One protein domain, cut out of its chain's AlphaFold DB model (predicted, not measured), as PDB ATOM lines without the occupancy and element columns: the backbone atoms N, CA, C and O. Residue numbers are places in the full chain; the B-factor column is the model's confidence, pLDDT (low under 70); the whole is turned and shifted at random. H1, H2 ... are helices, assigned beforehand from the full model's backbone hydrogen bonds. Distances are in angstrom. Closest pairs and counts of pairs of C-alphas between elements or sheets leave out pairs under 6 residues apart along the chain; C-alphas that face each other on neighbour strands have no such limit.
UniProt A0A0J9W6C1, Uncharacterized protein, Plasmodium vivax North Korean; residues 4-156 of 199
ATOM      1  N   GLU A   4      19.303 -14.154  54.465       63.06
ATOM      2  CA  GLU A   4      19.314 -15.563  54.875       63.06
ATOM      3  C   GLU A   4      19.188 -16.522  53.679       63.06
ATOM      4  O   GLU A   4      19.948 -17.478  53.571       63.06
ATOM      5  N   TYR A   5      18.327 -16.196  52.709       59.16
ATOM      6  CA  TYR A   5      18.169 -16.970  51.471       59.16
ATOM      7  C   TYR A   5      19.437 -16.940  50.597       59.16
ATOM      8  O   TYR A   5      19.791 -17.931  49.967       59.16
ATOM      9  N   THR A   6      20.165 -15.817  50.591       62.22
ATOM     10  CA  THR A   6      21.439 -15.689  49.861       62.22
ATOM     11  C   THR A   6      22.574 -16.502  50.498       62.22
ATOM     12  O   THR A   6      23.396 -17.045  49.769       62.22
ATOM     13  N   HIS A   7      22.629 -16.611  51.831       66.50
ATOM     14  CA  HIS A   7      23.620 -17.456  52.513       66.50
ATOM     15  C   HIS A   7      23.386 -18.938  52.202       66.50
ATOM     16  O   HIS A   7      24.308 -19.652  51.829       66.50
ATOM     17  N   TYR A   8      22.123 -19.356  52.253       68.00
ATOM     18  CA  TYR A   8      21.703 -20.721  51.971       68.00
ATOM     19  C   TYR A   8      22.078 -21.202  50.554       68.00
ATOM     20  O   TYR A   8      22.656 -22.275  50.414       68.00
ATOM     21  N   ILE A   9      21.818 -20.403  49.506       71.00
ATOM     22  CA  ILE A   9      22.204 -20.762  48.121       71.00
ATOM     23  C   ILE A   9      23.726 -20.926  47.996       71.00
ATOM     24  O   ILE A   9      24.203 -21.831  47.307       71.00
ATOM     25  N   ASN A  10      24.498 -20.074  48.675       78.94
ATOM     26  CA  ASN A  10      25.958 -20.144  48.637       78.94
ATOM     27  C   ASN A  10      26.489 -21.418  49.313       78.94
ATOM     28  O   ASN A  10      27.416 -22.034  48.785       78.94
ATOM     29  N   ASP A  11      25.891 -21.833  50.435       83.62
ATOM     30  CA  ASP A  11      26.285 -23.050  51.156       83.62
ATOM     31  C   ASP A  11      26.043 -24.307  50.307       83.62
ATOM     32  O   ASP A  11      26.933 -25.151  50.178       83.62
ATOM     33  N   TRP A  12      24.876 -24.406  49.663       86.75
ATOM     34  CA  TRP A  12      24.544 -25.532  48.785       86.75
ATOM     35  C   TRP A  12      25.384 -25.564  47.512       86.75
ATOM     36  O   TRP A  12      25.890 -26.622  47.142       86.75
ATOM     37  N   THR A  13      25.616 -24.409  46.885       88.38
ATOM     38  CA  THR A  13      26.494 -24.314  45.709       88.38
ATOM     39  C   THR A  13      27.911 -24.783  46.050       88.38
ATOM     40  O   THR A  13      28.529 -25.529  45.286       88.38
ATOM     41  N   PHE A  14      28.426 -24.386  47.220       90.19
ATOM     42  CA  PHE A  14      29.729 -24.840  47.693       90.19
ATOM     43  C   PHE A  14      29.742 -26.344  47.988       90.19
ATOM     44  O   PHE A  14      30.684 -27.028  47.585       90.19
ATOM     45  N   LEU A  15      28.705 -26.870  48.646       91.56
ATOM     46  CA  LEU A  15      28.581 -28.300  48.924       91.56
ATOM     47  C   LEU A  15      28.533 -29.125  47.633       91.56
ATOM     48  O   LEU A  15      29.229 -30.136  47.537       91.56
ATOM     49  N   ASN A  16      27.781 -28.673  46.627       93.19
ATOM     50  CA  ASN A  16      27.711 -29.329  45.328       93.19
ATOM     51  C   ASN A  16      29.086 -29.385  44.650       93.19
ATOM     52  O   ASN A  16      29.525 -30.454  44.217       93.19
ATOM     53  N   TYR A  17      29.806 -28.256  44.617       93.88
ATOM     54  CA  TYR A  17      31.192 -28.210  44.144       93.88
ATOM     55  C   TYR A  17      32.083 -29.192  44.915       93.88
ATOM     56  O   TYR A  17      32.803 -29.982  44.302       93.88
ATOM     57  N   TRP A  18      32.037 -29.151  46.247       93.50
ATOM     58  CA  TRP A  18      32.910 -29.951  47.095       93.50
ATOM     59  C   TRP A  18      32.679 -31.450  46.886       93.50
ATOM     60  O   TRP A  18      33.641 -32.186  46.671       93.50
ATOM     61  N   LEU A  19      31.420 -31.900  46.852       92.69
ATOM     62  CA  LEU A  19      31.071 -33.297  46.582       92.69
ATOM     63  C   LEU A  19      31.556 -33.752  45.201       92.69
ATOM     64  O   LEU A  19      32.203 -34.795  45.092       92.69
ATOM     65  N   ASN A  20      31.297 -32.948  44.162       93.94
ATOM     66  CA  ASN A  20      31.785 -33.214  42.809       93.94
ATOM     67  C   ASN A  20      33.309 -33.361  42.781       93.94
ATOM     68  O   ASN A  20      33.835 -34.299  42.175       93.94
ATOM     69  N   TYR A  21      34.017 -32.453  43.452       92.56
ATOM     70  CA  TYR A  21      35.471 -32.457  43.506       92.56
ATOM     71  C   TYR A  21      36.020 -33.687  44.240       92.56
ATOM     72  O   TYR A  21      36.881 -34.380  43.699       92.56
ATOM     73  N   GLU A  22      35.509 -34.008  45.432       90.62
ATOM     74  CA  GLU A  22      35.973 -35.161  46.214       90.62
ATOM     75  C   GLU A  22      35.732 -36.494  45.493       90.62
ATOM     76  O   GLU A  22      36.633 -37.337  45.439       90.62
ATOM     77  N   LEU A  23      34.560 -36.676  44.875       90.12
ATOM     78  CA  LEU A  23      34.254 -37.894  44.120       90.12
ATOM     79  C   LEU A  23      35.102 -38.012  42.841       90.12
ATOM     80  O   LEU A  23      35.502 -39.114  42.471       90.12
ATOM     81  N   ASN A  24      35.493 -36.900  42.211       86.38
ATOM     82  CA  ASN A  24      36.354 -36.930  41.021       86.38
ATOM     83  C   ASN A  24      37.856 -37.123  41.314       86.38
ATOM     84  O   ASN A  24      38.619 -37.393  40.380       86.38
ATOM     85  N   LYS A  25      38.313 -37.039  42.574       84.31
ATOM     86  CA  LYS A  25      39.734 -37.268  42.924       84.31
ATOM     87  C   LYS A  25      40.191 -38.704  42.700       84.31
ATOM     88  O   LYS A  25      41.363 -38.948  42.418       84.31
ATOM     89  N   SER A  26      39.288 -39.661  42.888       79.75
ATOM     90  CA  SER A  26      39.623 -41.080  42.888       79.75
ATOM     91  C   SER A  26      39.154 -41.755  41.603       79.75
ATOM     92  O   SER A  26      37.972 -41.662  41.263       79.75
ATOM     93  N   PRO A  27      40.012 -42.531  40.915       74.31
ATOM     94  CA  PRO A  27      39.579 -43.312  39.759       74.31
ATOM     95  C   PRO A  27      38.516 -44.357  40.130       74.31
ATOM     96  O   PRO A  27      37.733 -44.744  39.269       74.31
ATOM     97  N   PHE A  28      38.451 -44.776  41.401       74.88
ATOM     98  CA  PHE A  28      37.439 -45.711  41.901       74.88
ATOM     99  C   PHE A  28      36.030 -45.109  41.943       74.88
ATOM    100  O   PHE A  28      35.054 -45.845  41.844       74.88
ATOM    101  N   TYR A  29      35.920 -43.786  42.068       74.38
ATOM    102  CA  TYR A  29      34.647 -43.072  42.215       74.38
ATOM    103  C   TYR A  29      34.238 -42.327  40.943       74.38
ATOM    104  O   TYR A  29      33.184 -41.708  40.900       74.38
ATOM    105  N   LYS A  30      35.029 -42.437  39.871       68.19
ATOM    106  CA  LYS A  30      34.816 -41.720  38.607       68.19
ATOM    107  C   LYS A  30      33.476 -42.036  37.919       68.19
ATOM    108  O   LYS A  30      33.038 -41.265  37.075       68.19
ATOM    109  N   ASN A  31      32.853 -43.165  38.260       74.38
ATOM    110  CA  ASN A  31      31.552 -43.583  37.732       74.38
ATOM    111  C   ASN A  31      30.393 -43.310  38.704       74.38
ATOM    112  O   ASN A  31      29.274 -43.733  38.431       74.38
ATOM    113  N   ILE A  32      30.659 -42.679  39.850       82.56
ATOM    114  CA  ILE A  32      29.625 -42.313  40.814       82.56
ATOM    115  C   ILE A  32      29.058 -40.965  40.389       82.56
ATOM    116  O   ILE A  32      29.778 -39.967  40.382       82.56
ATOM    117  N   PHE A  33      27.769 -40.945  40.063       87.25
ATOM    118  CA  PHE A  33      27.035 -39.702  39.884       87.25
ATOM    119  C   PHE A  33      26.770 -39.070  41.252       87.25
ATOM    120  O   PHE A  33      26.324 -39.732  42.194       87.25
ATOM    121  N   VAL A  34      27.095 -37.788  41.381       89.38
ATOM    122  CA  VAL A  34      27.021 -37.028  42.633       89.38
ATOM    123  C   VAL A  34      25.574 -36.909  43.093       89.38
ATOM    124  O   VAL A  34      25.305 -37.047  44.288       89.38
ATOM    125  N   ASN A  35      24.642 -36.724  42.155       87.81
ATOM    126  CA  ASN A  35      23.213 -36.693  42.458       87.81
ATOM    127  C   ASN A  35      22.725 -38.034  43.036       87.81
ATOM    128  O   ASN A  35      22.029 -38.059  44.043       87.81
ATOM    129  N   GLU A  36      23.139 -39.162  42.461       88.31
ATOM    130  CA  GLU A  36      22.755 -40.501  42.897       88.31
ATOM    131  C   GLU A  36      23.356 -40.813  44.268       88.31
ATOM    132  O   GLU A  36      22.666 -41.310  45.160       88.31
ATOM    133  N   PHE A  37      24.629 -40.465  44.467       88.94
ATOM    134  CA  PHE A  37      25.295 -40.577  45.760       88.94
ATOM    135  C   PHE A  37      24.559 -39.787  46.850       88.94
ATOM    136  O   PHE A  37      24.276 -40.332  47.920       88.94
ATOM    137  N   TYR A  38      24.214 -38.529  46.571       88.94
ATOM    138  CA  TYR A  38      23.486 -37.674  47.502       88.94
ATOM    139  C   TYR A  38      22.082 -38.212  47.807       88.94
ATOM    140  O   TYR A  38      21.746 -38.395  48.979       88.94
ATOM    141  N   ASN A  39      21.314 -38.580  46.778       86.94
ATOM    142  CA  ASN A  39      19.966 -39.136  46.924       86.94
ATOM    143  C   ASN A  39      19.964 -40.425  47.763       86.94
ATOM    144  O   ASN A  39      19.079 -40.644  48.589       86.94
ATOM    145  N   ASN A  40      20.971 -41.287  47.596       87.69
ATOM    146  CA  ASN A  40      21.104 -42.505  48.398       87.69
ATOM    147  C   ASN A  40      21.363 -42.200  49.884       87.69
ATOM    148  O   ASN A  40      20.788 -42.862  50.755       87.69
ATOM    149  N   MET A  41      22.188 -41.193  50.192       87.44
ATOM    150  CA  MET A  41      22.407 -40.749  51.574       87.44
ATOM    151  C   MET A  41      21.149 -40.120  52.180       87.44
ATOM    152  O   MET A  41      20.805 -40.425  53.324       87.44
ATOM    153  N   GLU A  42      20.454 -39.274  51.422       84.75
ATOM    154  CA  GLU A  42      19.220 -38.620  51.864       84.75
ATOM    155  C   GLU A  42      18.132 -39.651  52.187       84.75
ATOM    156  O   GLU A  42      17.545 -39.607  53.268       84.75
ATOM    157  N   ASN A  43      17.936 -40.646  51.317       85.00
ATOM    158  CA  ASN A  43      16.987 -41.734  51.552       85.00
ATOM    159  C   ASN A  43      17.294 -42.498  52.849       85.00
ATOM    160  O   ASN A  43      16.384 -42.802  53.623       85.00
ATOM    161  N   TYR A  44      18.569 -42.785  53.134       85.88
ATOM    162  CA  TYR A  44      18.958 -43.431  54.391       85.88
ATOM    163  C   TYR A  44      18.639 -42.553  55.611       85.88
ATOM    164  O   TYR A  44      18.074 -43.039  56.593       85.88
ATOM    165  N   ILE A  45      18.954 -41.255  55.546       85.19
ATOM    166  CA  ILE A  45      18.653 -40.288  56.612       85.19
ATOM    167  C   ILE A  45      17.146 -40.188  56.849       85.19
ATOM    168  O   ILE A  45      16.709 -40.229  58.000       85.19
ATOM    169  N   LEU A  46      16.351 -40.122  55.782       84.88
ATOM    170  CA  LEU A  46      14.896 -40.118  55.859       84.88
ATOM    171  C   LEU A  46      14.378 -41.372  56.566       84.88
ATOM    172  O   LEU A  46      13.565 -41.274  57.484       84.88
ATOM    173  N   HIS A  47      14.879 -42.546  56.184       85.06
ATOM    174  CA  HIS A  47      14.454 -43.809  56.780       85.06
ATOM    175  C   HIS A  47      14.832 -43.945  58.259       85.06
ATOM    176  O   HIS A  47      14.044 -44.481  59.036       85.06
ATOM    177  N   ILE A  48      16.022 -43.487  58.655       87.88
ATOM    178  CA  ILE A  48      16.534 -43.676  60.021       87.88
ATOM    179  C   ILE A  48      16.082 -42.570  60.974       87.88
ATOM    180  O   ILE A  48      15.778 -42.847  62.133       87.88
ATOM    181  N   LEU A  49      16.055 -41.321  60.510       85.19
ATOM    182  CA  LEU A  49      15.811 -40.152  61.354       85.19
ATOM    183  C   LEU A  49      14.450 -39.490  61.098       85.19
ATOM    184  O   LEU A  49      14.054 -38.624  61.874       85.19
ATOM    185  N   GLY A  50      13.729 -39.873  60.039       79.25
ATOM    186  CA  GLY A  50      12.436 -39.279  59.687       79.25
ATOM    187  C   GLY A  50      12.525 -37.840  59.167       79.25
ATOM    188  O   GLY A  50      11.501 -37.163  59.094       79.25
ATOM    189  N   TYR A  51      13.724 -37.355  58.822       74.94
ATOM    190  CA  TYR A  51      13.928 -36.016  58.264       74.94
ATOM    191  C   TYR A  51      13.926 -36.055  56.738       74.94
ATOM    192  O   TYR A  51      14.704 -36.790  56.135       74.94
ATOM    193  N   VAL A  52      13.089 -35.217  56.126       66.19
ATOM    194  CA  VAL A  52      13.124 -34.938  54.686       66.19
ATOM    195  C   VAL A  52      13.906 -33.645  54.474       66.19
ATOM    196  O   VAL A  52      13.502 -32.596  54.984       66.19
ATOM    197  N   PHE A  53      15.001 -33.708  53.721       65.88
ATOM    198  CA  PHE A  53      15.542 -32.528  53.056       65.88
ATOM    199  C   PHE A  53      14.798 -32.401  51.709       65.88
ATOM    200  O   PHE A  53      14.466 -33.388  51.069       65.88
ATOM    201  N   PHE A  54      14.362 -31.199  51.332       57.41
ATOM    202  CA  PHE A  54      13.547 -30.969  50.122       57.41
ATOM    203  C   PHE A  54      14.369 -30.261  49.041       57.41
ATOM    204  O   PHE A  54      13.994 -29.177  48.594       57.41
ATOM    205  N   ILE A  55      15.553 -30.786  48.710       62.53
ATOM    206  CA  ILE A  55      16.552 -29.990  47.980       62.53
ATOM    207  C   ILE A  55      17.324 -30.834  46.952       62.53
ATOM    208  O   ILE A  55      18.546 -30.772  46.848       62.53
ATOM    209  N   ASN A  56      16.599 -31.615  46.151       61.44
ATOM    210  CA  ASN A  56      17.212 -32.435  45.099       61.44
ATOM    211  C   ASN A  56      17.779 -31.630  43.923       61.44
ATOM    212  O   ASN A  56      18.591 -32.159  43.172       61.44
ATOM    213  N   ASP A  57      17.402 -30.359  43.774       74.88
ATOM    214  CA  ASP A  57      17.833 -29.549  42.629       74.88
ATOM    215  C   ASP A  57      19.176 -28.829  42.862       74.88
ATOM    216  O   ASP A  57      19.778 -28.333  41.910       74.88
ATOM    217  N   GLU A  58      19.676 -28.776  44.103       82.00
ATOM    218  CA  GLU A  58      20.912 -28.045  44.431       82.00
ATOM    219  C   GLU A  58      22.178 -28.920  44.360       82.00
ATOM    220  O   GLU A  58      23.285 -28.392  44.247       82.00
ATOM    221  N   ILE A  59      22.034 -30.252  44.398       88.75
ATOM    222  CA  ILE A  59      23.138 -31.208  44.239       88.75
ATOM    223  C   ILE A  59      23.017 -31.911  42.887       88.75
ATOM    224  O   ILE A  59      22.089 -32.677  42.638       88.75
ATOM    225  N   TYR A  60      23.979 -31.667  42.003       89.44
ATOM    226  CA  TYR A  60      23.961 -32.141  40.624       89.44
ATOM    227  C   TYR A  60      25.371 -32.417  40.105       89.44
ATOM    228  O   TYR A  60      26.360 -31.862  40.586       89.44
ATOM    229  N   ASP A  61      25.472 -33.256  39.078       91.12
ATOM    230  CA  ASP A  61      26.745 -33.551  38.430       91.12
ATOM    231  C   ASP A  61      27.286 -32.330  37.678       91.12
ATOM    232  O   ASP A  61      26.676 -31.816  36.737       91.12
ATOM    233  N   ILE A  62      28.477 -31.886  38.068       92.75
ATOM    234  CA  ILE A  62      29.249 -30.872  37.362       92.75
ATOM    235  C   ILE A  62      30.156 -31.610  36.384       92.75
ATOM    236  O   ILE A  62      30.939 -32.485  36.761       92.75
ATOM    237  N   ASN A  63      30.073 -31.252  35.102       90.81
ATOM    238  CA  ASN A  63      30.967 -31.842  34.116       90.81
ATOM    239  C   ASN A  63      32.432 -31.541  34.475       90.81
ATOM    240  O   ASN A  63      32.757 -30.500  35.046       90.81
ATOM    241  N   LYS A  64      33.329 -32.453  34.105       89.69
ATOM    242  CA  LYS A  64      34.732 -32.383  34.517       89.69
ATOM    243  C   LYS A  64      35.423 -31.067  34.134       89.69
ATOM    244  O   LYS A  64      36.224 -30.559  34.911       89.69
ATOM    245  N   ASP A  65      35.138 -30.525  32.953       91.06
ATOM    246  CA  ASP A  65      35.812 -29.315  32.484       91.06
ATOM    247  C   ASP A  65      35.430 -28.081  33.316       91.06
ATOM    248  O   ASP A  65      36.306 -27.311  33.726       91.06
ATOM    249  N   GLU A  66      34.138 -27.941  33.620       93.62
ATOM    250  CA  GLU A  66      33.617 -26.904  34.512       93.62
ATOM    251  C   GLU A  66      34.075 -27.117  35.957       93.62
ATOM    252  O   GLU A  66      34.496 -26.166  36.615       93.62
ATOM    253  N   LEU A  67      34.107 -28.362  36.438       94.75
ATOM    254  CA  LEU A  67      34.618 -28.683  37.769       94.75
ATOM    255  C   LEU A  67      36.089 -28.277  37.928       94.75
ATOM    256  O   LEU A  67      36.453 -27.645  38.919       94.75
ATOM    257  N   ASP A  68      36.924 -28.575  36.930       94.38
ATOM    258  CA  ASP A  68      38.331 -28.173  36.902       94.38
ATOM    259  C   ASP A  68      38.478 -26.635  36.918       94.38
ATOM    260  O   ASP A  68      39.351 -26.102  37.604       94.38
ATOM    261  N   LYS A  69      37.616 -25.897  36.197       95.88
ATOM    262  CA  LYS A  69      37.596 -24.419  36.200       95.88
ATOM    263  C   LYS A  69      37.229 -23.865  37.582       95.88
ATOM    264  O   LYS A  69      37.928 -22.994  38.102       95.88
ATOM    265  N   ILE A  70      36.167 -24.388  38.196       95.56
ATOM    266  CA  ILE A  70      35.735 -23.988  39.545       95.56
ATOM    267  C   ILE A  70      36.840 -24.291  40.561       95.56
ATOM    268  O   ILE A  70      37.146 -23.450  41.407       95.56
ATOM    269  N   HIS A  71      37.492 -25.449  40.450       96.44
ATOM    270  CA  HIS A  71      38.569 -25.838  41.350       96.44
ATOM    271  C   HIS A  71      39.791 -24.905  41.260       96.44
ATOM    272  O   HIS A  71      40.344 -24.520  42.292       96.44
ATOM    273  N   ILE A  72      40.173 -24.469  40.052       97.81
ATOM    274  CA  ILE A  72      41.221 -23.449  39.867       97.81
ATOM    275  C   ILE A  72      40.845 -22.156  40.604       97.81
ATOM    276  O   ILE A  72      41.656 -21.615  41.356       97.81
ATOM    277  N   LEU A  73      39.609 -21.667  40.434       97.88
ATOM    278  CA  LEU A  73      39.142 -20.456  41.121       97.88
ATOM    279  C   LEU A  73      39.148 -20.626  42.643       97.88
ATOM    280  O   LEU A  73      39.601 -19.728  43.355       97.88
ATOM    281  N   PHE A  74      38.692 -21.777  43.136       96.94
ATOM    282  CA  PHE A  74      38.733 -22.107  44.555       96.94
ATOM    283  C   PHE A  74      40.164 -22.021  45.093       96.94
ATOM    284  O   PHE A  74      40.410 -21.263  46.028       96.94
ATOM    285  N   ASN A  75      41.129 -22.696  44.462       98.00
ATOM    286  CA  ASN A  75      42.516 -22.672  44.922       98.00
ATOM    287  C   ASN A  75      43.122 -21.265  44.870       98.00
ATOM    288  O   ASN A  75      43.815 -20.862  45.805       98.00
ATOM    289  N   LEU A  76      42.861 -20.504  43.802       98.62
ATOM    290  CA  LEU A  76      43.326 -19.122  43.677       98.62
ATOM    291  C   LEU A  76      42.868 -18.271  44.862       98.62
ATOM    292  O   LEU A  76      43.690 -17.651  45.539       98.62
ATOM    293  N   TYR A  77      41.566 -18.277  45.151       98.25
ATOM    294  CA  TYR A  77      41.017 -17.477  46.238       98.25
ATOM    295  C   TYR A  77      41.389 -18.021  47.618       98.25
ATOM    296  O   TYR A  77      41.722 -17.224  48.489       98.25
ATOM    297  N   SER A  78      41.425 -19.339  47.831       97.62
ATOM    298  CA  SER A  78      41.884 -19.920  49.098       97.62
ATOM    299  C   SER A  78      43.324 -19.525  49.423       97.62
ATOM    300  O   SER A  78      43.603 -19.112  50.547       97.62
ATOM    301  N   ASN A  79      44.234 -19.587  48.444       98.62
ATOM    302  CA  ASN A  79      45.622 -19.165  48.645       98.62
ATOM    303  C   ASN A  79      45.731 -17.643  48.837       98.62
ATOM    304  O   ASN A  79      46.442 -17.190  49.732       98.62
ATOM    305  N   TYR A  80      44.980 -16.850  48.067       98.62
ATOM    306  CA  TYR A  80      44.925 -15.395  48.236       98.62
ATOM    307  C   TYR A  80      44.432 -14.992  49.630       98.62
ATOM    308  O   TYR A  80      45.048 -14.147  50.280       98.62
ATOM    309  N   TYR A  81      43.378 -15.641  50.129       98.25
ATOM    310  CA  TYR A  81      42.863 -15.405  51.478       98.25
ATOM    311  C   TYR A  81      43.783 -15.945  52.582       98.25
ATOM    312  O   TYR A  81      43.724 -15.467  53.714       98.25
ATOM    313  N   GLY A  82      44.687 -16.874  52.255       97.94
ATOM    314  CA  GLY A  82      45.809 -17.263  53.115       97.94
ATOM    315  C   GLY A  82      46.872 -16.167  53.276       97.94
ATOM    316  O   GLY A  82      47.591 -16.151  54.277       97.94
ATOM    317  N   ILE A  83      46.949 -15.222  52.332       98.44
ATOM    318  CA  ILE A  83      47.826 -14.045  52.404       98.44
ATOM    319  C   ILE A  83      47.102 -12.897  53.098       98.44
ATOM    320  O   ILE A  83      47.618 -12.353  54.074       98.44
ATOM    321  N   ILE A  84      45.922 -12.523  52.596       98.19
ATOM    322  CA  ILE A  84      45.171 -11.349  53.047       98.19
ATOM    323  C   ILE A  84      43.714 -11.697  53.345       98.19
ATOM    324  O   ILE A  84      43.012 -12.237  52.501       98.19
ATOM    325  N   ASN A  85      43.217 -11.299  54.511       96.19
ATOM    326  CA  ASN A  85      41.798 -11.394  54.838       96.19
ATOM    327  C   ASN A  85      41.318 -10.101  55.493       96.19
ATOM    328  O   ASN A  85      42.039  -9.507  56.292       96.19
ATOM    329  N   GLU A  86      40.123  -9.639  55.117       93.88
ATOM    330  CA  GLU A  86      39.529  -8.389  55.626       93.88
ATOM    331  C   GLU A  86      40.493  -7.183  55.573       93.88
ATOM    332  O   GLU A  86      40.492  -6.304  56.428       93.88
ATOM    333  N   GLY A  87      41.359  -7.146  54.555       93.88
ATOM    334  CA  GLY A  87      42.343  -6.080  54.368       93.88
ATOM    335  C   GLY A  87      43.636  -6.231  55.179       93.88
ATOM    336  O   GLY A  87      44.521  -5.393  55.016       93.88
ATOM    337  N   ASN A  88      43.800  -7.279  55.981       96.44
ATOM    338  CA  ASN A  88      44.987  -7.505  56.805       96.44
ATOM    339  C   ASN A  88      45.790  -8.706  56.312       96.44
ATOM    340  O   ASN A  88      45.215  -9.715  55.909       96.44
ATOM    341  N   ILE A  89      47.120  -8.625  56.376       98.00
ATOM    342  CA  ILE A  89      47.978  -9.783  56.111       98.00
ATOM    343  C   ILE A  89      47.768 -10.813  57.234       98.00
ATOM    344  O   ILE A  89      47.956 -10.514  58.416       98.00
ATOM    345  N   VAL A  90      47.361 -12.032  56.882       97.75
ATOM    346  CA  VAL A  90      46.975 -13.075  57.854       97.75
ATOM    347  C   VAL A  90      47.959 -14.230  57.961       97.75
ATOM    348  O   VAL A  90      47.991 -14.886  59.003       97.75
ATOM    349  N   CYS A  91      48.806 -14.446  56.954       96.31
ATOM    350  CA  CYS A  91      49.888 -15.423  57.034       96.31
ATOM    351  C   CYS A  91      50.777 -15.170  58.273       96.31
ATOM    352  O   CYS A  91      50.927 -14.037  58.750       96.31
ATOM    353  N   LYS A  92      51.283 -16.264  58.859       94.94
ATOM    354  CA  LYS A  92      51.987 -16.242  60.157       94.94
ATOM    355  C   LYS A  92      53.451 -15.833  60.044       94.94
ATOM    356  O   LYS A  92      53.990 -15.274  60.984       94.94
ATOM    357  N   THR A  93      54.090 -16.175  58.932       97.00
ATOM    358  CA  THR A  93      55.496 -15.877  58.656       97.00
ATOM    359  C   THR A  93      55.635 -15.481  57.196       97.00
ATOM    360  O   THR A  93      54.807 -15.873  56.367       97.00
ATOM    361  N   LYS A  94      56.713 -14.761  56.875       97.44
ATOM    362  CA  LYS A  94      57.078 -14.421  55.498       97.44
ATOM    363  C   LYS A  94      57.103 -15.647  54.583       97.44
ATOM    364  O   LYS A  94      56.481 -15.614  53.527       97.44
ATOM    365  N   ASP A  95      57.723 -16.743  55.012       97.88
ATOM    366  CA  ASP A  95      57.795 -17.975  54.214       97.88
ATOM    367  C   ASP A  95      56.409 -18.552  53.900       97.88
ATOM    368  O   ASP A  95      56.165 -18.995  52.783       97.88
ATOM    369  N   ILE A  96      55.467 -18.491  54.849       98.06
ATOM    370  CA  ILE A  96      54.082 -18.929  54.618       98.06
ATOM    371  C   ILE A  96      53.376 -17.994  53.626       98.06
ATOM    372  O   ILE A  96      52.644 -18.466  52.757       98.06
ATOM    373  N   CYS A  97      53.596 -16.678  53.719       98.06
ATOM    374  CA  CYS A  97      53.052 -15.729  52.745       98.06
ATOM    375  C   CYS A  97      53.587 -16.014  51.333       98.06
ATOM    376  O   CYS A  97      52.822 -16.015  50.368       98.06
ATOM    377  N   LEU A  98      54.888 -16.290  51.215       98.38
ATOM    378  CA  LEU A  98      55.537 -16.622  49.948       98.38
ATOM    379  C   LEU A  98      55.093 -17.987  49.406       98.38
ATOM    380  O   LEU A  98      54.913 -18.117  48.198       98.38
ATOM    381  N   ASP A  99      54.829 -18.976  50.263       98.56
ATOM    382  CA  ASP A  99      54.254 -20.262  49.851       98.56
ATOM    383  C   ASP A  99      52.844 -20.085  49.262       98.56
ATOM    384  O   ASP A  99      52.569 -20.543  48.150       98.56
ATOM    385  N   PHE A 100      51.961 -19.341  49.938       98.69
ATOM    386  CA  PHE A 100      50.649 -19.001  49.374       98.69
ATOM    387  C   PHE A 100      50.765 -18.197  48.079       98.69
ATOM    388  O   PHE A 100      50.024 -18.434  47.125       98.69
ATOM    389  N   SER A 101      51.712 -17.263  48.025       98.62
ATOM    390  CA  SER A 101      51.999 -16.467  46.839       98.62
ATOM    391  C   SER A 101      52.433 -17.331  45.658       98.62
ATOM    392  O   SER A 101      51.981 -17.105  44.538       98.62
ATOM    393  N   ASN A 102      53.283 -18.324  45.909       98.62
ATOM    394  CA  ASN A 102      53.752 -19.264  44.903       98.62
ATOM    395  C   ASN A 102      52.590 -20.119  44.395       98.62
ATOM    396  O   ASN A 102      52.378 -20.234  43.193       98.62
ATOM    397  N   LYS A 103      51.762 -20.637  45.310       98.69
ATOM    398  CA  LYS A 103      50.554 -21.395  44.959       98.69
ATOM    399  C   LYS A 103      49.562 -20.565  44.141       98.69
ATOM    400  O   LYS A 103      48.981 -21.089  43.197       98.69
ATOM    401  N   CYS A 104      49.404 -19.271  44.439       98.75
ATOM    402  CA  CYS A 104      48.619 -18.364  43.599       98.75
ATOM    403  C   CYS A 104      49.179 -18.293  42.173       98.75
ATOM    404  O   CYS A 104      48.413 -18.412  41.222       98.75
ATOM    405  N   ALA A 105      50.495 -18.118  42.018       98.50
ATOM    406  CA  ALA A 105      51.131 -18.051  40.704       98.50
ATOM    407  C   ALA A 105      50.961 -19.363  39.916       98.50
ATOM    408  O   ALA A 105      50.578 -19.316  38.748       98.50
ATOM    409  N   GLU A 106      51.164 -20.520  40.555       97.94
ATOM    410  CA  GLU A 106      51.008 -21.838  39.922       97.94
ATOM    411  C   GLU A 106      49.566 -22.128  39.484       97.94
ATOM    412  O   GLU A 106      49.323 -22.568  38.359       97.94
ATOM    413  N   GLU A 107      48.581 -21.849  40.337       98.38
ATOM    414  CA  GLU A 107      47.172 -22.028  39.973       98.38
ATOM    415  C   GLU A 107      46.734 -21.016  38.907       98.38
ATOM    416  O   GLU A 107      45.941 -21.341  38.020       98.38
ATOM    417  N   TYR A 108      47.303 -19.808  38.921       98.50
ATOM    418  CA  TYR A 108      46.996 -18.783  37.930       98.50
ATOM    419  C   TYR A 108      47.492 -19.179  36.540       98.50
ATOM    420  O   TYR A 108      46.761 -18.964  35.576       98.50
ATOM    421  N   LYS A 109      48.660 -19.838  36.426       97.62
ATOM    422  CA  LYS A 109      49.134 -20.433  35.157       97.62
ATOM    423  C   LYS A 109      48.077 -21.356  34.556       97.62
ATOM    424  O   LYS A 109      47.722 -21.211  33.388       97.62
ATOM    425  N   LYS A 110      47.534 -22.273  35.366       96.81
ATOM    426  CA  LYS A 110      46.475 -23.202  34.933       96.81
ATOM    427  C   LYS A 110      45.242 -22.434  34.461       96.81
ATOM    428  O   LYS A 110      44.688 -22.748  33.410       96.81
ATOM    429  N   GLY A 111      44.847 -21.407  35.213       96.94
ATOM    430  CA  GLY A 111      43.694 -20.570  34.898       96.94
ATOM    431  C   GLY A 111      43.827 -19.800  33.587       96.94
ATOM    432  O   GLY A 111      42.918 -19.847  32.763       96.94
ATOM    433  N   ILE A 112      44.961 -19.132  33.356       97.00
ATOM    434  CA  ILE A 112      45.159 -18.332  32.137       97.00
ATOM    435  C   ILE A 112      45.347 -19.184  30.886       97.00
ATOM    436  O   ILE A 112      44.919 -18.763  29.818       97.00
ATOM    437  N   ILE A 113      45.928 -20.382  31.000       95.31
ATOM    438  CA  ILE A 113      46.012 -21.325  29.875       95.31
ATOM    439  C   ILE A 113      44.616 -21.827  29.499       95.31
ATOM    440  O   ILE A 113      44.293 -21.921  28.320       95.31
ATOM    441  N   LYS A 114      43.778 -22.122  30.502       94.25
ATOM    442  CA  LYS A 114      42.408 -22.621  30.305       94.25
ATOM    443  C   LYS A 114      41.414 -21.522  29.899       94.25
ATOM    444  O   LYS A 114      40.257 -21.797  29.584       94.25
ATOM    445  N   CYS A 115      41.845 -20.266  29.912       92.88
ATOM    446  CA  CYS A 115      41.043 -19.128  29.504       92.88
ATOM    447  C   CYS A 115      41.042 -18.975  27.969       92.88
ATOM    448  O   CYS A 115      41.782 -18.174  27.408       92.88
ATOM    449  N   GLU A 116      40.213 -19.766  27.284       80.44
ATOM    450  CA  GLU A 116      40.161 -19.802  25.809       80.44
ATOM    451  C   GLU A 116      39.375 -18.633  25.193       80.44
ATOM    452  O   GLU A 116      39.716 -18.139  24.120       80.44
ATOM    453  N   ASN A 117      38.316 -18.180  25.871       83.25
ATOM    454  CA  ASN A 117      37.468 -17.074  25.432       83.25
ATOM    455  C   ASN A 117      37.401 -16.016  26.532       83.25
ATOM    456  O   ASN A 117      36.795 -16.265  27.578       83.25
ATOM    457  N   ILE A 118      37.973 -14.839  26.271       77.38
ATOM    458  CA  ILE A 118      38.077 -13.737  27.237       77.38
ATOM    459  C   ILE A 118      36.722 -13.299  27.810       77.38
ATOM    460  O   ILE A 118      36.652 -12.872  28.963       77.38
ATOM    461  N   ASP A 119      35.644 -13.491  27.046       83.56
ATOM    462  CA  ASP A 119      34.286 -13.138  27.450       83.56
ATOM    463  C   ASP A 119      33.606 -14.229  28.280       83.56
ATOM    464  O   ASP A 119      32.513 -14.000  28.791       83.56
ATOM    465  N   SER A 120      34.217 -15.402  28.459       92.81
ATOM    466  CA  SER A 120      33.660 -16.450  29.319       92.81
ATOM    467  C   SER A 120      33.679 -16.039  30.793       92.81
ATOM    468  O   SER A 120      34.594 -15.360  31.264       92.81
ATOM    469  N   ASP A 121      32.683 -16.496  31.550       94.12
ATOM    470  CA  ASP A 121      32.567 -16.219  32.986       94.12
ATOM    471  C   ASP A 121      33.835 -16.625  33.747       94.12
ATOM    472  O   ASP A 121      34.316 -15.883  34.606       94.12
ATOM    473  N   PHE A 122      34.429 -17.760  33.377       95.69
ATOM    474  CA  PHE A 122      35.694 -18.222  33.934       95.69
ATOM    475  C   PHE A 122      36.836 -17.228  33.675       95.69
ATOM    476  O   PHE A 122      37.484 -16.781  34.622       95.69
ATOM    477  N   CYS A 123      37.045 -16.810  32.423       96.75
ATOM    478  CA  CYS A 123      38.080 -15.839  32.065       96.75
ATOM    479  C   CYS A 123      37.921 -14.497  32.777       96.75
ATOM    480  O   CYS A 123      38.905 -13.942  33.276       96.75
ATOM    481  N   ARG A 124      36.686 -13.993  32.894       96.50
ATOM    482  CA  ARG A 124      36.412 -12.754  33.636       96.50
ATOM    483  C   ARG A 124      36.789 -12.887  35.114       96.50
ATOM    484  O   ARG A 124      37.341 -11.946  35.684       96.50
ATOM    485  N   ASN A 125      36.556 -14.051  35.723       97.12
ATOM    486  CA  ASN A 125      36.972 -14.327  37.102       97.12
ATOM    487  C   ASN A 125      38.499 -14.440  37.255       97.12
ATOM    488  O   ASN A 125      39.044 -13.943  38.243       97.12
ATOM    489  N   ILE A 126      39.205 -15.023  36.279       98.12
ATOM    490  CA  ILE A 126      40.679 -15.057  36.251       98.12
ATOM    491  C   ILE A 126      41.266 -13.639  36.145       98.12
ATOM    492  O   ILE A 126      42.173 -13.281  36.897       98.12
ATOM    493  N   ASP A 127      40.717 -12.795  35.272       96.62
ATOM    494  CA  ASP A 127      41.145 -11.398  35.125       96.62
ATOM    495  C   ASP A 127      40.813 -10.555  36.374       96.62
ATOM    496  O   ASP A 127      41.609  -9.730  36.832       96.62
ATOM    497  N   GLN A 128      39.665 -10.809  37.009       97.81
ATOM    498  CA  GLN A 128      39.329 -10.197  38.294       97.81
ATOM    499  C   GLN A 128      40.314 -10.607  39.398       97.81
ATOM    500  O   GLN A 128      40.748  -9.747  40.172       97.81
ATOM    501  N   PHE A 129      40.690 -11.885  39.461       98.50
ATOM    502  CA  PHE A 129      41.716 -12.359  40.383       98.50
ATOM    503  C   PHE A 129      43.050 -11.644  40.136       98.50
ATOM    504  O   PHE A 129      43.626 -11.096  41.077       98.50
ATOM    505  N   LYS A 130      43.498 -11.562  38.874       98.50
ATOM    506  CA  LYS A 130      44.722 -10.845  38.484       98.50
ATOM    507  C   LYS A 130      44.721  -9.414  39.016       98.50
ATOM    508  O   LYS A 130      45.682  -9.003  39.663       98.50
ATOM    509  N   ARG A 131      43.635  -8.665  38.787       98.38
ATOM    510  CA  ARG A 131      43.496  -7.278  39.268       98.38
ATOM    511  C   ARG A 131      43.604  -7.176  40.789       98.38
ATOM    512  O   ARG A 131      44.332  -6.318  41.282       98.38
ATOM    513  N   LYS A 132      42.923  -8.057  41.531       98.19
ATOM    514  CA  LYS A 132      42.999  -8.092  43.003       98.19
ATOM    515  C   LYS A 132      44.417  -8.373  43.493       98.19
ATOM    516  O   LYS A 132      44.914  -7.677  44.371       98.19
ATOM    517  N   TYR A 133      45.067  -9.373  42.908       98.62
ATOM    518  CA  TYR A 133      46.404  -9.794  43.299       98.62
ATOM    519  C   TYR A 133      47.464  -8.722  43.009       98.62
ATOM    520  O   TYR A 133      48.278  -8.410  43.874       98.62
ATOM    521  N   VAL A 134      47.425  -8.119  41.816       98.50
ATOM    522  CA  VAL A 134      48.333  -7.022  41.439       98.50
ATOM    523  C   VAL A 134      48.130  -5.820  42.359       98.50
ATOM    524  O   VAL A 134      49.102  -5.316  42.909       98.50
ATOM    525  N   SER A 135      46.878  -5.436  42.630       98.31
ATOM    526  CA  SER A 135      46.573  -4.345  43.563       98.31
ATOM    527  C   SER A 135      47.078  -4.619  44.984       98.31
ATOM    528  O   SER A 135      47.565  -3.701  45.638       98.31
ATOM    529  N   LEU A 136      46.999  -5.865  45.465       98.25
ATOM    530  CA  LEU A 136      47.598  -6.247  46.743       98.25
ATOM    531  C   LEU A 136      49.117  -6.069  46.707       98.25
ATOM    532  O   LEU A 136      49.673  -5.439  47.604       98.25
ATOM    533  N   LYS A 137      49.780  -6.603  45.679       98.12
ATOM    534  CA  LYS A 137      51.238  -6.529  45.538       98.12
ATOM    535  C   LYS A 137      51.751  -5.087  45.455       98.12
ATOM    536  O   LYS A 137      52.815  -4.797  45.986       98.12
ATOM    537  N   GLU A 138      51.001  -4.198  44.814       97.56
ATOM    538  CA  GLU A 138      51.325  -2.770  44.678       97.56
ATOM    539  C   GLU A 138      50.926  -1.929  45.901       97.56
ATOM    540  O   GLU A 138      51.211  -0.735  45.941       97.56
ATOM    541  N   SER A 139      50.263  -2.521  46.900       96.38
ATOM    542  CA  SER A 139      49.895  -1.816  48.129       96.38
ATOM    543  C   SER A 139      51.060  -1.718  49.118       96.38
ATOM    544  O   SER A 139      51.999  -2.511  49.075       96.38
ATOM    545  N   ASP A 140      50.949  -0.797  50.077       95.12
ATOM    546  CA  ASP A 140      51.927  -0.606  51.158       95.12
ATOM    547  C   ASP A 140      51.641  -1.490  52.389       95.12
ATOM    548  O   ASP A 140      51.925  -1.113  53.529       95.12
ATOM    549  N   LYS A 141      51.009  -2.657  52.201       96.12
ATOM    550  CA  LYS A 141      50.663  -3.540  53.321       96.12
ATOM    551  C   LYS A 141      51.896  -4.294  53.801       96.12
ATOM    552  O   LYS A 141      52.608  -4.928  53.027       96.12
ATOM    553  N   SER A 142      52.095  -4.300  55.109       96.50
ATOM    554  CA  SER A 142      53.143  -5.082  55.753       96.50
ATOM    555  C   SER A 142      52.652  -5.701  57.053       96.50
ATOM    556  O   SER A 142      51.674  -5.252  57.659       96.50
ATOM    557  N   LYS A 143      53.318  -6.781  57.451       96.31
ATOM    558  CA  LYS A 143      53.156  -7.426  58.749       96.31
ATOM    559  C   LYS A 143      54.445  -8.159  59.081       96.31
ATOM    560  O   LYS A 143      54.897  -8.983  58.286       96.31
ATOM    561  N   ASP A 144      54.987  -7.876  60.260       93.31
ATOM    562  CA  ASP A 144      56.282  -8.393  60.699       93.31
ATOM    563  C   ASP A 144      57.345  -8.147  59.604       93.31
ATOM    564  O   ASP A 144      57.456  -7.028  59.098       93.31
ATOM    565  N   ASP A 145      58.069  -9.185  59.190       94.25
ATOM    566  CA  ASP A 145      59.127  -9.105  58.174       94.25
ATOM    567  C   ASP A 145      58.622  -9.243  56.726       94.25
ATOM    568  O   ASP A 145      59.431  -9.386  55.809       94.25
ATOM    569  N   PHE A 146      57.304  -9.264  56.504       97.69
ATOM    570  CA  PHE A 146      56.704  -9.427  55.179       97.69
ATOM    571  C   PHE A 146      56.053  -8.132  54.681       97.69
ATOM    572  O   PHE A 146      55.248  -7.505  55.377       97.69
ATOM    573  N   ASN A 147      56.340  -7.778  53.431       97.44
ATOM    574  CA  ASN A 147      55.672  -6.725  52.675       97.44
ATOM    575  C   ASN A 147      54.932  -7.315  51.463       97.44
ATOM    576  O   ASN A 147      55.429  -8.217  50.788       97.44
ATOM    577  N   SER A 148      53.749  -6.788  51.139       97.50
ATOM    578  CA  SER A 148      52.979  -7.231  49.972       97.50
ATOM    579  C   SER A 148      53.725  -7.093  48.644       97.50
ATOM    580  O   SER A 148      53.483  -7.882  47.729       97.50
ATOM    581  N   ASN A 149      54.676  -6.167  48.525       97.31
ATOM    582  CA  ASN A 149      55.511  -6.044  47.333       97.31
ATOM    583  C   ASN A 149      56.445  -7.250  47.108       97.31
ATOM    584  O   ASN A 149      56.926  -7.430  45.988       97.31
ATOM    585  N   GLU A 150      56.638  -8.116  48.108       97.94
ATOM    586  CA  GLU A 150      57.430  -9.349  48.019       97.94
ATOM    587  C   GLU A 150      56.650 -10.518  47.407       97.94
ATOM    588  O   GLU A 150      57.234 -11.557  47.106       97.94
ATOM    589  N   LEU A 151      55.341 -10.356  47.179       98.50
ATOM    590  CA  LEU A 151      54.522 -11.354  46.496       98.50
ATOM    591  C   LEU A 151      55.107 -11.715  45.125       98.50
ATOM    592  O   LEU A 151      55.503 -10.849  44.345       98.50
ATOM    593  N   ILE A 152      55.138 -13.000  44.805       98.31
ATOM    594  CA  ILE A 152      55.591 -13.524  43.517       98.31
ATOM    595  C   ILE A 152      54.703 -12.953  42.397       98.31
ATOM    596  O   ILE A 152      53.480 -13.058  42.472       98.31
ATOM    597  N   PRO A 153      55.276 -12.333  41.350       98.12
ATOM    598  CA  PRO A 153      54.495 -11.829  40.228       98.12
ATOM    599  C   PRO A 153      53.693 -12.942  39.547       98.12
ATOM    600  O   PRO A 153      54.208 -14.035  39.312       98.12
ATOM    601  N   LEU A 154      52.449 -12.642  39.173       98.44
ATOM    602  CA  LEU A 154      51.680 -13.546  38.324       98.44
ATOM    603  C   LEU A 154      52.310 -13.604  36.919       98.44
ATOM    604  O   LEU A 154      52.651 -12.550  36.372       98.44
ATOM    605  N   PRO A 155      52.445 -14.795  36.318       97.25
ATOM    606  CA  PRO A 155      53.012 -14.934  34.983       97.25
ATOM    607  C   PRO A 155      52.100 -14.345  33.904       97.25
ATOM    608  O   PRO A 155      50.877 -14.270  34.040       97.25
ATOM    609  N   THR A 156      52.705 -13.948  32.792       96.88
ATOM    610  CA  THR A 156      51.983 -13.631  31.553       96.88
ATOM    611  C   THR A 156      51.467 -14.903  30.876       96.88
ATOM    612  O   THR A 156      51.919 -16.007  31.185       96.88
TER     613      THR A 156
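What this domain is: This is residues 4 to 156 of the 199 residues of an uncharacterized protein of Plasmodium vivax North Korean (UniProt A0A0J9W6C1). The longest helix, H1, stands between the two parts of an elongated, loosely joined model: on one side a three-helix up-and-down bundle of H3, H4 and H5, on the other the single helix H2 at the far end. H1 meets the bundle through its residues 17 to 21 and the early part of H3, residues 67 to 71, while a stretch without named elements, residues 138 to 156, lies at the end of the model away from H2. The printed part has 153 residues with five named helices, H1 to H5 in chain order, and no named strand; the class is all helix. The whole is loose, with a radius of gyration of the C-alphas of 19.0 A and spans of 57 by 34 by 31 A.

Where its parts are: H1 covers residues 4 to 24 and measures 30.6 A from its first C-alpha, at (19.314, -15.563, 54.875), to its last. H2 covers residues 34 to 49 and measures 22.0 A. H3, residues 64 to 83, begins with C-alpha 64 at (34.732, -32.383, 34.517) and is 28.8 A long, as is H4, residues 94 to 113. H5, residues 121 to 137, measures 24.5 A and ends with C-alpha 137 at (51.238, -6.529, 45.538).

How they stand to each other: H1 touches H3 at a steep tilt of 66 degrees, opposite ways, and their closest C-alphas, those of Tyr 21 and Leu 67, are 6.9 A apart. H1 and H2 only just touch, with 3 pairs of C-alphas within 8 A; the closest are those of Asn 20 and Val 34, at 6.1 A. H2 is apart from H3, H4 and H5. H3 is the hub, touching H1, H4 and H5. H3 and H4 form a helical hairpin at a shallow tilt of 25 degrees, with the C-alphas of Asn 79 and Phe 100 closest at 5.1 A. H4 and H5 form another, at a shallow tilt of 30 degrees, where residues 108 to 112 of H4 touch residues 123 to 126 of H5; the C-alphas of Gly 111 and Ile 126 are closest, at 6.4 A. H5 runs the same way as H3 at a shallow tilt of 15 degrees, and the C-alphas of Lys 69 and Phe 122 are closest, at 6.9 A. In H1, H2, H3, H4 and H5 every O i to N i+4 pair is within hydrogen-bond range.

The domain as a whole: The two C-alphas farthest apart, those of His 47 and Asp 140, are 57.5 A apart. The printed part has no cut. The link from H2 to H3, residues 50 to 63, is long. Short antiparallel pairings join residues 84 to 85 with 88 to 89, and residues 142 to 143 with 146 to 147. The mean pLDDT of the printed part is 90.6, and residues 4 to 8, residue 30 and residues 52 to 56 are under 70.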